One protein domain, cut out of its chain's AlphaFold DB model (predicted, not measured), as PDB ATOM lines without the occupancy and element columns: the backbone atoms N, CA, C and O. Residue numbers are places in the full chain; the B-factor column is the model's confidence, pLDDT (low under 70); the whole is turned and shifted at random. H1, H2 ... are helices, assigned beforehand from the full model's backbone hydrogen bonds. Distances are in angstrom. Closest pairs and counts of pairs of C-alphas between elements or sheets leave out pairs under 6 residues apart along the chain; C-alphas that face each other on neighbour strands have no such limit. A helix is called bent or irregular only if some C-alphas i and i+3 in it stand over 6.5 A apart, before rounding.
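This is residues 11 to 115 of the 116 residues of an uncharacterized protein of Methyloprofundus sedimenti (UniProt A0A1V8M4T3). An up-and-down bundle of four helices, in which the short hairpin H2 and H3 makes the middle, with H1 on one side of it and the long H4 on the opposite side. H4 makes the long axis, and residues 108 to 115, of which 108 to 113 belong to H4, stick out past the other helices. The printed part has 105 residues with four named helices, H1, H2, H3 and H4 in that order, and no named strand; its class is all helix. It is elongated, spanning 54 by 30 by 19 A, and only just compact, close to loose, with a radius of gyration of the C-alphas of 15.2 A.

H1, residues 11 to 33, touches H2, residues 42 to 55, with its residues 20 to 27 alone; the closest C-alphas are those of Met 20 and Pro 47, 5.3 A apart. This hairpin has a shallow tilt of 14 degrees, opposite ways. H1 also touches H3, residues 57 to 70, at a shallow tilt of 24 degrees, the same way, with the C-alphas of Ala 28 and Ala 70 closest at 4.6 A. H2 and H3 form a hairpin at a shallow tilt of 23 degrees, opposite ways; their closest C-alphas, of Thr 52 and Gly 60, are 4.3 A apart. H3 forms another hairpin with H4, residues 82 to 113, at a shallow tilt of 30 degrees, opposite ways, and the C-alphas of Ser 64 and Leu 96 come closest at 5.3 A. H2 and H4 touch at a steep tilt of 43 degrees, the same way, closest at the C-alphas of Thr 52 and Ala 100, 5.8 A apart. H1 and H4 are apart. In H1, H3 and H4 every O i to N i+4 pair is within hydrogen-bond range; in H2 7 of 10 are.

H1 begins at C-alpha 11, at (-31.730, 50.936, 52.526), and measures 32.5 A from first to last C-alpha. H2 measures 20.0 A and is neither bent nor irregular, but only just: C-alphas 44 and 47 are 6.4 A apart. H3 measures 19.7 A and begins at C-alpha 57, at (-28.393, 32.180, 45.440). H4 measures 47.3 A and ends at C-alpha 113, at (-12.517, 27.048, 56.724).

The two C-alphas farthest apart, those of Trp 78 and Lys 115, are 54.1 A apart. Residues 78 to 83 stand free, as do residues 108 to 115, of which 108 to 113 belong to H4; the body without them spans 37 by 28 by 16 A. The link from H3 to H4 is long, with 11 residues; that from H1 to H2 is short and that from H2 to H3 tight. The printed part has no cut. Its mean pLDDT is 85.7, and residues 74 to 80 are under 70.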
ATOM      1  N   GLN A  11     -32.200  49.871  53.413       87.50
ATOM      2  CA  GLN A  11     -31.730  50.936  52.526       87.50
ATOM      3  C   GLN A  11     -30.549  50.503  51.651       87.50
ATOM      4  O   GLN A  11     -30.551  50.789  50.458       87.50
ATOM      5  N   GLU A  12     -29.566  49.785  52.197       88.00
ATOM      6  CA  GLU A  12     -28.448  49.260  51.404       88.00
ATOM      7  C   GLU A  12     -28.910  48.229  50.380       88.00
ATOM      8  O   GLU A  12     -28.460  48.255  49.238       88.00
ATOM      9  N   PHE A  13     -29.829  47.352  50.785       87.00
ATOM     10  CA  PHE A  13     -30.420  46.373  49.883       87.00
ATOM     11  C   PHE A  13     -31.137  47.048  48.711       87.00
ATOM     12  O   PHE A  13     -30.872  46.720  47.556       87.00
ATOM     13  N   LEU A  14     -31.994  48.033  48.997       89.44
ATOM     14  CA  LEU A  14     -32.711  48.779  47.962       89.44
ATOM     15  C   LEU A  14     -31.759  49.551  47.050       89.44
ATOM     16  O   LEU A  14     -31.928  49.517  45.835       89.44
ATOM     17  N   ARG A  15     -30.740  50.207  47.615       92.00
ATOM     18  CA  ARG A  15     -29.727  50.926  46.838       92.00
ATOM     19  C   ARG A  15     -29.009  49.989  45.871       92.00
ATOM     20  O   ARG A  15     -28.909  50.301  44.690       92.00
ATOM     21  N   ASP A  16     -28.528  48.852  46.362       91.44
ATOM     22  CA  ASP A  16     -27.805  47.896  45.527       91.44
ATOM     23  C   ASP A  16     -28.724  47.323  44.439       91.44
ATOM     24  O   ASP A  16     -28.310  47.214  43.290       91.44
ATOM     25  N   LEU A  17     -29.990  47.030  44.760       91.75
ATOM     26  CA  LEU A  17     -30.971  46.565  43.776       91.75
ATOM     27  C   LEU A  17     -31.205  47.618  42.686       91.75
ATOM     28  O   LEU A  17     -31.124  47.288  41.504       91.75
ATOM     29  N   ILE A  18     -31.426  48.881  43.063       93.69
ATOM     30  CA  ILE A  18     -31.624  49.991  42.119       93.69
ATOM     31  C   ILE A  18     -30.411  50.139  41.200       93.69
ATOM     32  O   ILE A  18     -30.583  50.227  39.987       93.69
ATOM     33  N   ILE A  19     -29.193  50.114  41.750       94.81
ATOM     34  CA  ILE A  19     -27.957  50.224  40.963       94.81
ATOM     35  C   ILE A  19     -27.842  49.062  39.971       94.81
ATOM     36  O   ILE A  19     -27.554  49.282  38.797       94.81
ATOM     37  N   MET A  20     -28.094  47.831  40.418       93.25
ATOM     38  CA  MET A  20     -27.966  46.640  39.573       93.25
ATOM     39  C   MET A  20     -29.039  46.576  38.483       93.25
ATOM     40  O   MET A  20     -28.750  46.171  37.357       93.25
ATOM     41  N   VAL A  21     -30.263  47.014  38.782       93.50
ATOM     42  CA  VAL A  21     -31.326  47.151  37.776       93.50
ATOM     43  C   VAL A  21     -30.991  48.263  36.789       93.50
ATOM     44  O   VAL A  21     -31.099  48.045  35.586       93.50
ATOM     45  N   ALA A  22     -30.528  49.422  37.264       94.50
ATOM     46  CA  ALA A  22     -30.108  50.525  36.402       94.50
ATOM     47  C   ALA A  22     -28.951  50.115  35.478       94.50
ATOM     48  O   ALA A  22     -28.948  50.477  34.305       94.50
ATOM     49  N   TRP A  23     -28.013  49.304  35.974       95.00
ATOM     50  CA  TRP A  23     -26.924  48.737  35.181       95.00
ATOM     51  C   TRP A  23     -27.437  47.841  34.051       95.00
ATOM     52  O   TRP A  23     -27.072  48.032  32.892       95.00
ATOM     53  N   LEU A  24     -28.318  46.885  34.365       92.81
ATOM     54  CA  LEU A  24     -28.914  46.012  33.349       92.81
ATOM     55  C   LEU A  24     -29.766  46.796  32.351       92.81
ATOM     56  O   LEU A  24     -29.712  46.524  31.154       92.81
ATOM     57  N   PHE A  25     -30.508  47.794  32.827       92.12
ATOM     58  CA  PHE A  25     -31.298  48.672  31.975       92.12
ATOM     59  C   PHE A  25     -30.414  49.475  31.019       92.12
ATOM     60  O   PHE A  25     -30.700  49.536  29.826       92.12
ATOM     61  N   PHE A  26     -29.303  50.027  31.509       92.44
ATOM     62  CA  PHE A  26     -28.324  50.711  30.672       92.44
ATOM     63  C   PHE A  26     -27.752  49.781  29.595       92.44
ATOM     64  O   PHE A  26     -27.736  50.154  28.425       92.44
ATOM     65  N   LEU A  27     -27.354  48.553  29.949       90.94
ATOM     66  CA  LEU A  27     -26.868  47.572  28.969       90.94
ATOM     67  C   LEU A  27     -27.932  47.221  27.919       90.94
ATOM     68  O   LEU A  27     -27.621  47.163  26.729       90.94
ATOM     69  N   ALA A  28     -29.189  47.059  28.335       88.25
ATOM     70  CA  ALA A  28     -30.300  46.821  27.417       88.25
ATOM     71  C   ALA A  28     -30.508  48.000  26.448       88.25
ATOM     72  O   ALA A  28     -30.736  47.793  25.256       88.25
ATOM     73  N   LEU A  29     -30.380  49.245  26.927       88.69
ATOM     74  CA  LEU A  29     -30.428  50.432  26.067       88.69
ATOM     75  C   LEU A  29     -29.251  50.470  25.088       88.69
ATOM     76  O   LEU A  29     -29.457  50.748  23.908       88.69
ATOM     77  N   VAL A  30     -28.036  50.154  25.542       88.56
ATOM     78  CA  VAL A  30     -26.859  50.088  24.663       88.56
ATOM     79  C   VAL A  30     -27.073  49.050  23.564       88.56
ATOM     80  O   VAL A  30     -26.867  49.360  22.395       88.56
ATOM     81  N   ASN A  31     -27.576  47.861  23.892       85.75
ATOM     82  CA  ASN A  31     -27.897  46.836  22.894       85.75
ATOM     83  C   ASN A  31     -29.007  47.238  21.922       85.75
ATOM     84  O   ASN A  31     -29.082  46.701  20.818       85.75
ATOM     85  N   ARG A  32     -29.888  48.154  22.332       82.44
ATOM     86  CA  ARG A  32     -30.968  48.660  21.485       82.44
ATOM     87  C   ARG A  32     -30.494  49.725  20.501       82.44
ATOM     88  O   ARG A  32     -30.972  49.740  19.374       82.44
ATOM     89  N   TYR A  33     -29.608  50.623  20.929       83.00
ATOM     90  CA  TYR A  33     -29.214  51.796  20.138       83.00
ATOM     91  C   TYR A  33     -27.831  51.684  19.489       83.00
ATOM     92  O   TYR A  33     -27.524  52.453  18.579       83.00
ATOM     93  N   SER A  34     -26.988  50.755  19.935       78.50
ATOM     94  CA  SER A  34     -25.661  50.559  19.357       78.50
ATOM     95  C   SER A  34     -25.742  49.803  18.034       78.50
ATOM     96  O   SER A  34     -26.434  48.793  17.913       78.50
ATOM     97  N   GLN A  35     -24.955  50.250  17.055       73.69
ATOM     98  CA  GLN A  35     -24.701  49.492  15.826       73.69
ATOM     99  C   GLN A  35     -23.940  48.184  16.110       73.69
ATOM    100  O   GLN A  35     -24.063  47.223  15.355       73.69
ATOM    101  N   PHE A  36     -23.196  48.144  17.221       76.19
ATOM    102  CA  PHE A  36     -22.453  46.985  17.705       76.19
ATOM    103  C   PHE A  36     -22.987  46.585  19.088       76.19
ATOM    104  O   PHE A  36     -22.576  47.179  20.094       76.19
ATOM    105  N   PRO A  37     -23.939  45.643  19.171       77.38
ATOM    106  CA  PRO A  37     -24.460  45.187  20.453       77.38
ATOM    107  C   PRO A  37     -23.404  44.412  21.250       77.38
ATOM    108  O   PRO A  37     -22.446  43.849  20.712       77.38
ATOM    109  N   ILE A  38     -23.576  44.386  22.571       79.12
ATOM    110  CA  ILE A  38     -22.641  43.751  23.496       79.12
ATOM    111  C   ILE A  38     -22.967  42.257  23.580       79.12
ATOM    112  O   ILE A  38     -23.771  41.826  24.407       79.12
ATOM    113  N   TYR A  39     -22.285  41.458  22.759       78.19
ATOM    114  CA  TYR A  39     -22.386  39.990  22.765       78.19
ATOM    115  C   TYR A  39     -21.619  39.311  23.912       78.19
ATOM    116  O   TYR A  39     -21.797  38.126  24.190       78.19
ATOM    117  N   SER A  40     -20.726  40.046  24.574       84.25
ATOM    118  CA  SER A  40     -19.936  39.524  25.687       84.25
ATOM    119  C   SER A  40     -20.805  39.321  26.926       84.25
ATOM    120  O   SER A  40     -21.496  40.240  27.343       84.25
ATOM    121  N   ILE A  41     -20.727  38.154  27.570       83.69
ATOM    122  CA  ILE A  41     -21.537  37.841  28.762       83.69
ATOM    123  C   ILE A  41     -21.060  38.564  30.038       83.69
ATOM    124  O   ILE A  41     -21.804  38.686  31.011       83.69
ATOM    125  N   PHE A  42     -19.819  39.060  30.049       87.75
ATOM    126  CA  PHE A  42     -19.173  39.609  31.247       87.75
ATOM    127  C   PHE A  42     -19.891  40.816  31.874       87.75
ATOM    128  O   PHE A  42     -20.068  40.813  33.093       87.75
ATOM    129  N   PRO A  43     -20.369  41.818  31.114       89.06
ATOM    130  CA  PRO A  43     -21.066  42.965  31.702       89.06
ATOM    131  C   PRO A  43     -22.376  42.580  32.402       89.06
ATOM    132  O   PRO A  43     -22.771  43.230  33.370       89.06
ATOM    133  N   TYR A  44     -23.015  41.498  31.950       89.25
ATOM    134  CA  TYR A  44     -24.260  40.970  32.511       89.25
ATOM    135  C   TYR A  44     -24.031  40.037  33.708       89.25
ATOM    136  O   TYR A  44     -24.940  39.825  34.509       89.25
ATOM    137  N   LEU A  45     -22.815  39.501  33.868       90.50
ATOM    138  CA  LEU A  45     -22.431  38.706  35.036       90.50
ATOM    139  C   LEU A  45     -22.329  39.554  36.303       90.50
ATOM    140  O   LEU A  45     -22.634  39.057  37.383       90.50
ATOM    141  N   ILE A  46     -21.915  40.818  36.192       91.31
ATOM    142  CA  ILE A  46     -21.627  41.680  37.350       91.31
ATOM    143  C   ILE A  46     -22.830  41.765  38.313       91.31
ATOM    144  O   ILE A  46     -22.649  41.454  39.497       91.31
ATOM    145  N   PRO A  47     -24.060  42.079  37.854       89.88
ATOM    146  CA  PRO A  47     -25.227  42.143  38.733       89.88
ATOM    147  C   PRO A  47     -25.583  40.800  39.369       89.88
ATOM    148  O   PRO A  47     -25.815  40.727  40.576       89.88
ATOM    149  N   ALA A  48     -25.575  39.724  38.574       90.00
ATOM    150  CA  ALA A  48     -25.894  38.384  39.057       90.00
ATOM    151  C   ALA A  48     -24.885  37.930  40.123       90.00
ATOM    152  O   ALA A  48     -25.278  37.478  41.200       90.00
ATOM    153  N   CYS A  49     -23.589  38.114  39.875       90.56
ATOM    154  CA  CYS A  49     -22.515  37.705  40.774       90.56
ATOM    155  C   CYS A  49     -22.518  38.488  42.093       90.56
ATOM    156  O   CYS A  49     -22.450  37.881  43.165       90.56
ATOM    157  N   LEU A  50     -22.628  39.820  42.037       90.06
ATOM    158  CA  LEU A  50     -22.587  40.669  43.233       90.06
ATOM    159  C   LEU A  50     -23.796  40.437  44.143       90.06
ATOM    160  O   LEU A  50     -23.639  40.308  45.362       90.06
ATOM    161  N   LEU A  51     -24.992  40.317  43.565       89.50
ATOM    162  CA  LEU A  51     -26.201  40.053  44.340       89.50
ATOM    163  C   LEU A  51     -26.237  38.621  44.872       89.50
ATOM    164  O   LEU A  51     -26.651  38.421  46.015       89.50
ATOM    165  N   THR A  52     -25.721  37.646  44.117       92.12
ATOM    166  CA  THR A  52     -25.498  36.288  44.640       92.12
ATOM    167  C   THR A  52     -24.587  36.324  45.858       92.12
ATOM    168  O   THR A  52     -24.896  35.739  46.898       92.12
ATOM    169  N   TRP A  53     -23.456  37.020  45.743       88.00
ATOM    170  CA  TRP A  53     -22.469  37.072  46.809       88.00
ATOM    171  C   TRP A  53     -23.019  37.740  48.064       88.00
ATOM    172  O   TRP A  53     -22.781  37.229  49.158       88.00
ATOM    173  N   LYS A  54     -23.766  38.842  47.932       88.19
ATOM    174  CA  LYS A  54     -24.269  39.613  49.080       88.19
ATOM    175  C   LYS A  54     -25.556  39.022  49.668       88.19
ATOM    176  O   LYS A  54     -25.628  38.796  50.877       88.19
ATOM    177  N   TYR A  55     -26.527  38.686  48.822       86.94
ATOM    178  CA  TYR A  55     -27.896  38.338  49.227       86.94
ATOM    179  C   TYR A  55     -28.270  36.863  49.022       86.94
ATOM    180  O   TYR A  55     -29.321  36.428  49.493       86.94
ATOM    181  N   GLY A  56     -27.400  36.069  48.394       87.25
ATOM    182  CA  GLY A  56     -27.551  34.622  48.251       87.25
ATOM    183  C   GLY A  56     -28.077  34.168  46.888       87.25
ATOM    184  O   GLY A  56     -28.414  34.966  46.013       87.25
ATOM    185  N   LEU A  57     -28.150  32.845  46.725       90.56
ATOM    186  CA  LEU A  57     -28.393  32.180  45.440       90.56
ATOM    187  C   LEU A  57     -29.708  32.594  44.762       90.56
ATOM    188  O   LEU A  57     -29.727  32.780  43.548       90.56
ATOM    189  N   SER A  58     -30.785  32.800  45.527       90.44
ATOM    190  CA  SER A  58     -32.090  33.191  44.975       90.44
ATOM    191  C   SER A  58     -32.022  34.510  44.199       90.44
ATOM    192  O   SER A  58     -32.580  34.614  43.109       90.44
ATOM    193  N   TRP A  59     -31.286  35.499  44.718       88.00
ATOM    194  CA  TRP A  59     -31.071  36.774  44.027       88.00
ATOM    195  C   TRP A  59     -30.198  36.614  42.784       88.00
ATOM    196  O   TRP A  59     -30.447  37.269  41.774       88.00
ATOM    197  N   GLY A  60     -29.239  35.688  42.831       89.62
ATOM    198  CA  GLY A  60     -28.458  35.276  41.671       89.62
ATOM    199  C   GLY A  60     -29.311  34.760  40.520       89.62
ATOM    200  O   GLY A  60     -29.111  35.174  39.381       89.62
ATOM    201  N   PHE A  61     -30.294  33.905  40.803       92.56
ATOM    202  CA  PHE A  61     -31.196  33.364  39.780       92.56
ATOM    203  C   PHE A  61     -32.109  34.431  39.178       92.56
ATOM    204  O   PHE A  61     -32.196  34.529  37.955       92.56
ATOM    205  N   ILE A  62     -32.713  35.285  40.010       93.12
ATOM    206  CA  ILE A  62     -33.564  36.386  39.531       93.12
ATOM    207  C   ILE A  62     -32.778  37.294  38.580       93.12
ATOM    208  O   ILE A  62     -33.217  37.570  37.463       93.12
ATOM    209  N   PHE A  63     -31.582  37.720  38.991       92.56
ATOM    210  CA  PHE A  63     -30.772  38.622  38.176       92.56
ATOM    211  C   PHE A  63     -30.123  37.941  36.977       92.56
ATOM    212  O   PHE A  63     -29.894  38.617  35.984       92.56
ATOM    213  N   SER A  64     -29.901  36.626  37.016       92.25
ATOM    214  CA  SER A  64     -29.503  35.858  35.827       92.25
ATOM    215  C   SER A  64     -30.585  35.905  34.746       92.25
ATOM    216  O   SER A  64     -30.257  36.044  33.572       92.25
ATOM    217  N   GLY A  65     -31.865  35.843  35.130       90.81
ATOM    218  CA  GLY A  65     -32.987  35.989  34.197       90.81
ATOM    219  C   GLY A  65     -33.108  37.406  33.633       90.81
ATOM    220  O   GLY A  65     -33.256  37.594  32.430       90.81
ATOM    221  N   LEU A  66     -32.976  38.432  34.478       91.88
ATOM    222  CA  LEU A  66     -32.987  39.827  34.010       91.88
ATOM    223  C   LEU A  66     -31.801  40.133  33.087       91.88
ATOM    224  O   LEU A  66     -31.947  40.823  32.083       91.88
ATOM    225  N   ALA A  67     -30.630  39.595  33.412       90.81
ATOM    226  CA  ALA A  67     -29.423  39.720  32.612       90.81
ATOM    227  C   ALA A  67     -29.543  39.011  31.259       90.81
ATOM    228  O   ALA A  67     -29.114  39.575  30.255       90.81
ATOM    229  N   SER A  68     -30.161  37.824  31.198       90.00
ATOM    230  CA  SER A  68     -30.403  37.147  29.921       90.00
ATOM    231  C   SER A  68     -31.376  37.926  29.040       90.00
ATOM    232  O   SER A  68     -31.171  37.972  27.834       90.00
ATOM    233  N   LEU A  69     -32.376  38.593  29.626       87.56
ATOM    234  CA  LEU A  69     -33.261  39.503  28.888       87.56
ATOM    235  C   LEU A  69     -32.525  40.757  28.396       87.56
ATOM    236  O   LEU A  69     -32.721  41.180  27.263       87.56
ATOM    237  N   ALA A  70     -31.652  41.338  29.223       87.69
ATOM    238  CA  ALA A  70     -30.870  42.519  28.855       87.69
ATOM    239  C   ALA A  70     -29.828  42.233  27.762       87.69
ATOM    240  O   ALA A  70     -29.485  43.129  26.991       87.69
ATOM    241  N   ALA A  71     -29.327  40.997  27.690       85.81
ATOM    242  CA  ALA A  71     -28.337  40.562  26.706       85.81
ATOM    243  C   ALA A  71     -28.911  40.355  25.298       85.81
ATOM    244  O   ALA A  71     -28.144  40.136  24.365       85.81
ATOM    245  N   ILE A  72     -30.232  40.421  25.135       81.75
ATOM    246  CA  ILE A  72     -30.898  40.243  23.849       81.75
ATOM    247  C   ILE A  72     -30.804  41.543  23.034       81.75
ATOM    248  O   ILE A  72     -31.366  42.565  23.444       81.75
ATOM    249  N   PRO A  73     -30.137  41.540  21.867       75.19
ATOM    250  CA  PRO A  73     -30.072  42.715  21.010       75.19
ATOM    251  C   PRO A  73     -31.353  42.892  20.186       75.19
ATOM    252  O   PRO A  73     -31.938  41.943  19.667       75.19
ATOM    253  N   TYR A  74     -31.782  44.147  20.032       68.94
ATOM    254  CA  TYR A  74     -33.053  44.484  19.381       68.94
ATOM    255  C   TYR A  74     -33.094  44.085  17.898       68.94
ATOM    256  O   TYR A  74     -34.122  43.632  17.404       68.94
ATOM    257  N   ASN A  75     -31.966  44.212  17.195       63.34
ATOM    258  CA  ASN A  75     -31.874  43.881  15.771       63.34
ATOM    259  C   ASN A  75     -32.038  42.382  15.480       63.34
ATOM    260  O   ASN A  75     -32.352  42.020  14.346       63.34
ATOM    261  N   ASP A  76     -31.867  41.530  16.493       63.34
ATOM    262  CA  ASP A  76     -31.969  40.078  16.356       63.34
ATOM    263  C   ASP A  76     -33.394  39.567  16.624       63.34
ATOM    264  O   ASP A  76     -33.732  38.479  16.161       63.34
ATOM    265  N   LEU A  77     -34.262  40.376  17.259       64.62
ATOM    266  CA  LEU A  77     -35.679  40.049  17.504       64.62
ATOM    267  C   LEU A  77     -36.473  39.802  16.216       64.62
ATOM    268  O   LEU A  77     -37.464  39.084  16.236       64.62
ATOM    269  N   TRP A  78     -36.044  40.409  15.109       65.00
ATOM    270  CA  TRP A  78     -36.737  40.341  13.819       65.00
ATOM    271  C   TRP A  78     -35.970  39.532  12.765       65.00
ATOM    272  O   TRP A  78     -36.458  39.366  11.651       65.00
ATOM    273  N   LYS A  79     -34.752  39.071  13.088       63.28
ATOM    274  CA  LYS A  79     -33.856  38.361  12.157       63.28
ATOM    275  C   LYS A  79     -33.737  36.867  12.432       63.28
ATOM    276  O   LYS A  79     -33.439  36.125  11.500       63.28
ATOM    277  N   TYR A  80     -33.923  36.433  13.675       64.50
ATOM    278  CA  TYR A  80     -33.797  35.026  14.051       64.50
ATOM    279  C   TYR A  80     -35.154  34.332  14.130       64.50
ATOM    280  O   TYR A  80     -36.144  34.924  14.545       64.50
ATOM    281  N   ASP A  81     -35.159  33.046  13.774       72.62
ATOM    282  CA  ASP A  81     -36.259  32.130  14.074       72.62
ATOM    283  C   ASP A  81     -36.537  32.133  15.590       72.62
ATOM    284  O   ASP A  81     -35.592  32.120  16.393       72.62
ATOM    285  N   GLU A  82     -37.813  32.137  15.987       70.94
ATOM    286  CA  GLU A  82     -38.250  32.251  17.390       70.94
ATOM    287  C   GLU A  82     -37.578  31.196  18.285       70.94
ATOM    288  O   GLU A  82     -37.206  31.465  19.432       70.94
ATOM    289  N   ASN A  83     -37.317  30.010  17.726       77.81
ATOM    290  CA  ASN A  83     -36.584  28.943  18.402       77.81
ATOM    291  C   ASN A  83     -35.141  29.338  18.731       77.81
ATOM    292  O   ASN A  83     -34.673  29.127  19.849       77.81
ATOM    293  N   SER A  84     -34.420  29.922  17.772       75.81
ATOM    294  CA  SER A  84     -33.014  30.309  17.956       75.81
ATOM    295  C   SER A  84     -32.872  31.391  19.027       75.81
ATOM    296  O   SER A  84     -31.958  31.345  19.853       75.81
ATOM    297  N   PHE A  85     -33.827  32.319  19.058       76.56
ATOM    298  CA  PHE A  85     -33.922  33.356  20.074       76.56
ATOM    299  C   PHE A  85     -34.137  32.780  21.480       76.56
ATOM    300  O   PHE A  85     -33.410  33.119  22.421       76.56
ATOM    301  N   PHE A  86     -35.100  31.863  21.619       82.06
ATOM    302  CA  PHE A  86     -35.386  31.201  22.888       82.06
ATOM    303  C   PHE A  86     -34.156  30.457  23.426       82.06
ATOM    304  O   PHE A  86     -33.783  30.624  24.592       82.06
ATOM    305  N   TRP A  87     -33.465  29.697  22.569       82.00
ATOM    306  CA  TRP A  87     -32.252  28.971  22.954       82.00
ATOM    307  C   TRP A  87     -31.098  29.901  23.351       82.00
ATOM    308  O   TRP A  87     -30.373  29.601  24.306       82.00
ATOM    309  N   ALA A  88     -30.934  31.051  22.694       82.69
ATOM    310  CA  ALA A  88     -29.922  32.039  23.076       82.69
ATOM    311  C   ALA A  88     -30.186  32.628  24.476       82.69
ATOM    312  O   ALA A  88     -29.274  32.702  25.310       82.69
ATOM    313  N   GLY A  89     -31.441  32.973  24.776       85.12
ATOM    314  CA  GLY A  89     -31.845  33.439  26.106       85.12
ATOM    315  C   GLY A  89     -31.642  32.368  27.182       85.12
ATOM    316  O   GLY A  89     -31.020  32.626  28.215       85.12
ATOM    317  N   LEU A  90     -32.093  31.139  26.909       89.19
ATOM    318  CA  LEU A  90     -31.998  30.000  27.825       89.19
ATOM    319  C   LEU A  90     -30.539  29.629  28.135       89.19
ATOM    320  O   LEU A  90     -30.165  29.438  29.293       89.19
ATOM    321  N   THR A  91     -29.683  29.557  27.114       88.25
ATOM    322  CA  THR A  91     -28.257  29.246  27.301       88.25
ATOM    323  C   THR A  91     -27.532  30.345  28.074       88.25
ATOM    324  O   THR A  91     -26.690  30.040  28.921       88.25
ATOM    325  N   THR A  92     -27.882  31.613  27.847       88.88
ATOM    326  CA  THR A  92     -27.354  32.744  28.626       88.88
ATOM    327  C   THR A  92     -27.776  32.640  30.089       88.88
ATOM    328  O   THR A  92     -26.930  32.738  30.977       88.88
ATOM    329  N   TYR A  93     -29.047  32.336  30.350       90.88
ATOM    330  CA  TYR A  93     -29.543  32.089  31.702       90.88
ATOM    331  C   TYR A  93     -28.787  30.947  32.400       90.88
ATOM    332  O   TYR A  93     -28.323  31.111  33.532       90.88
ATOM    333  N   PHE A  94     -28.573  29.809  31.730       92.75
ATOM    334  CA  PHE A  94     -27.818  28.691  32.309       92.75
ATOM    335  C   PHE A  94     -26.359  29.036  32.612       92.75
ATOM    336  O   PHE A  94     -25.846  28.667  33.670       92.75
ATOM    337  N   LYS A  95     -25.692  29.794  31.733       92.25
ATOM    338  CA  LYS A  95     -24.332  30.280  32.007       92.25
ATOM    339  C   LYS A  95     -24.309  31.123  33.283       92.25
ATOM    340  O   LYS A  95     -23.513  30.850  34.177       92.25
ATOM    341  N   LEU A  96     -25.205  32.103  33.394       92.06
ATOM    342  CA  LEU A  96     -25.259  33.033  34.527       92.06
ATOM    343  C   LEU A  96     -25.630  32.339  35.850       92.06
ATOM    344  O   LEU A  96     -24.992  32.571  36.878       92.06
ATOM    345  N   THR A  97     -26.599  31.424  35.820       92.00
ATOM    346  CA  THR A  97     -26.980  30.629  37.000       92.00
ATOM    347  C   THR A  97     -25.854  29.695  37.449       92.00
ATOM    348  O   THR A  97     -25.628  29.561  38.653       92.00
ATOM    349  N   GLY A  98     -25.084  29.124  36.516       90.88
ATOM    350  CA  GLY A  98     -23.870  28.362  36.819       90.88
ATOM    351  C   GLY A  98     -22.844  29.180  37.611       90.88
ATOM    352  O   GLY A  98     -22.323  28.707  38.625       90.88
ATOM    353  N   PHE A  99     -22.619  30.440  37.225       91.88
ATOM    354  CA  PHE A  99     -21.776  31.362  37.998       91.88
ATOM    355  C   PHE A  99     -22.347  31.637  39.394       91.88
ATOM    356  O   PHE A  99     -21.602  31.588  40.376       91.88
ATOM    357  N   ALA A 100     -23.658  31.861  39.518       91.06
ATOM    358  CA  ALA A 100     -24.299  32.084  40.815       91.06
ATOM    359  C   ALA A 100     -24.127  30.879  41.770       91.06
ATOM    360  O   ALA A 100     -23.821  31.038  42.960       91.06
ATOM    361  N   ILE A 101     -24.249  29.657  41.247       92.00
ATOM    362  CA  ILE A 101     -24.000  28.428  42.012       92.00
ATOM    363  C   ILE A 101     -22.534  28.364  42.455       92.00
ATOM    364  O   ILE A 101     -22.264  28.160  43.642       92.00
ATOM    365  N   GLY A 102     -21.589  28.599  41.539       91.56
ATOM    366  CA  GLY A 102     -20.152  28.581  41.834       91.56
ATOM    367  C   GLY A 102     -19.746  29.585  42.919       91.56
ATOM    368  O   GLY A 102     -19.007  29.246  43.847       91.56
ATOM    369  N   ILE A 103     -20.292  30.800  42.865       90.56
ATOM    370  CA  ILE A 103     -20.073  31.854  43.868       90.56
ATOM    371  C   ILE A 103     -20.608  31.427  45.234       90.56
ATOM    372  O   ILE A 103     -19.920  31.567  46.251       90.56
ATOM    373  N   THR A 104     -21.815  30.862  45.264       89.75
ATOM    374  CA  THR A 104     -22.433  30.375  46.503       89.75
ATOM    375  C   THR A 104     -21.611  29.241  47.120       89.75
ATOM    376  O   THR A 104     -21.341  29.259  48.324       89.75
ATOM    377  N   TYR A 105     -21.152  28.292  46.300       90.25
ATOM    378  CA  TYR A 105     -20.285  27.197  46.735       90.25
ATOM    379  C   TYR A 105     -18.950  27.705  47.299       90.25
ATOM    380  O   TYR A 105     -18.533  27.289  48.382       90.25
ATOM    381  N   SER A 106     -18.307  28.653  46.611       88.31
ATOM    382  CA  SER A 106     -17.056  29.273  47.063       88.31
ATOM    383  C   SER A 106     -17.223  29.959  48.423       88.31
ATOM    384  O   SER A 106     -16.467  29.698  49.364       88.31
ATOM    385  N   ARG A 107     -18.295  30.746  48.589       83.88
ATOM    386  CA  ARG A 107     -18.635  31.394  49.864       83.88
ATOM    387  C   ARG A 107     -18.861  30.372  50.982       83.88
ATOM    388  O   ARG A 107     -18.413  30.580  52.110       83.88
ATOM    389  N   TRP A 108     -19.548  29.269  50.689       84.81
ATOM    390  CA  TRP A 108     -19.758  28.191  51.655       84.81
ATOM    391  C   TRP A 108     -18.432  27.560  52.104       84.81
ATOM    392  O   TRP A 108     -18.202  27.430  53.307       84.81
ATOM    393  N   ARG A 109     -17.522  27.259  51.167       87.69
ATOM    394  CA  ARG A 109     -16.189  26.705  51.471       87.69
ATOM    395  C   ARG A 109     -15.359  27.625  52.368       87.69
ATOM    396  O   ARG A 109     -14.769  27.146  53.333       87.69
ATOM    397  N   VAL A 110     -15.346  28.931  52.093       86.00
ATOM    398  CA  VAL A 110     -14.633  29.922  52.924       86.00
ATOM    399  C   VAL A 110     -15.190  29.951  54.350       86.00
ATOM    400  O   VAL A 110     -14.428  29.914  55.314       86.00
ATOM    401  N   ASN A 111     -16.516  29.934  54.498       82.50
ATOM    402  CA  ASN A 111     -17.157  29.933  55.814       82.50
ATOM    403  C   ASN A 111     -16.884  28.658  56.622       82.50
ATOM    404  O   ASN A 111     -16.879  28.722  57.848       82.50
ATOM    405  N   MET A 112     -16.682  27.514  55.962       82.31
ATOM    406  CA  MET A 112     -16.296  26.267  56.633       82.31
ATOM    407  C   MET A 112     -14.846  26.330  57.124       82.31
ATOM    408  O   MET A 112     -14.575  25.919  58.245       82.31
ATOM    409  N   LYS A 113     -13.927  26.902  56.331       81.25
ATOM    410  CA  LYS A 113     -12.517  27.048  56.724       81.25
ATOM    411  C   LYS A 113     -12.337  27.973  57.932       81.25
ATOM    412  O   LYS A 113     -11.514  27.679  58.778       81.25
ATOM    413  N   ASN A 114     -13.127  29.042  58.035       77.00
ATOM    414  CA  ASN A 114     -13.052  29.991  59.156       77.00
ATOM    415  C   ASN A 114     -13.642  29.463  60.479       77.00
ATOM    416  O   ASN A 114     -13.600  30.173  61.480       77.00
ATOM    417  N   LYS A 115     -14.265  28.278  60.479       70.25
ATOM    418  CA  LYS A 115     -14.858  27.658  61.675       70.25
ATOM    419  C   LYS A 115     -13.985  26.566  62.300       70.25
ATOM    420  O   LYS A 115     -14.334  26.108  63.385       70.25
TER     421      LYS A 115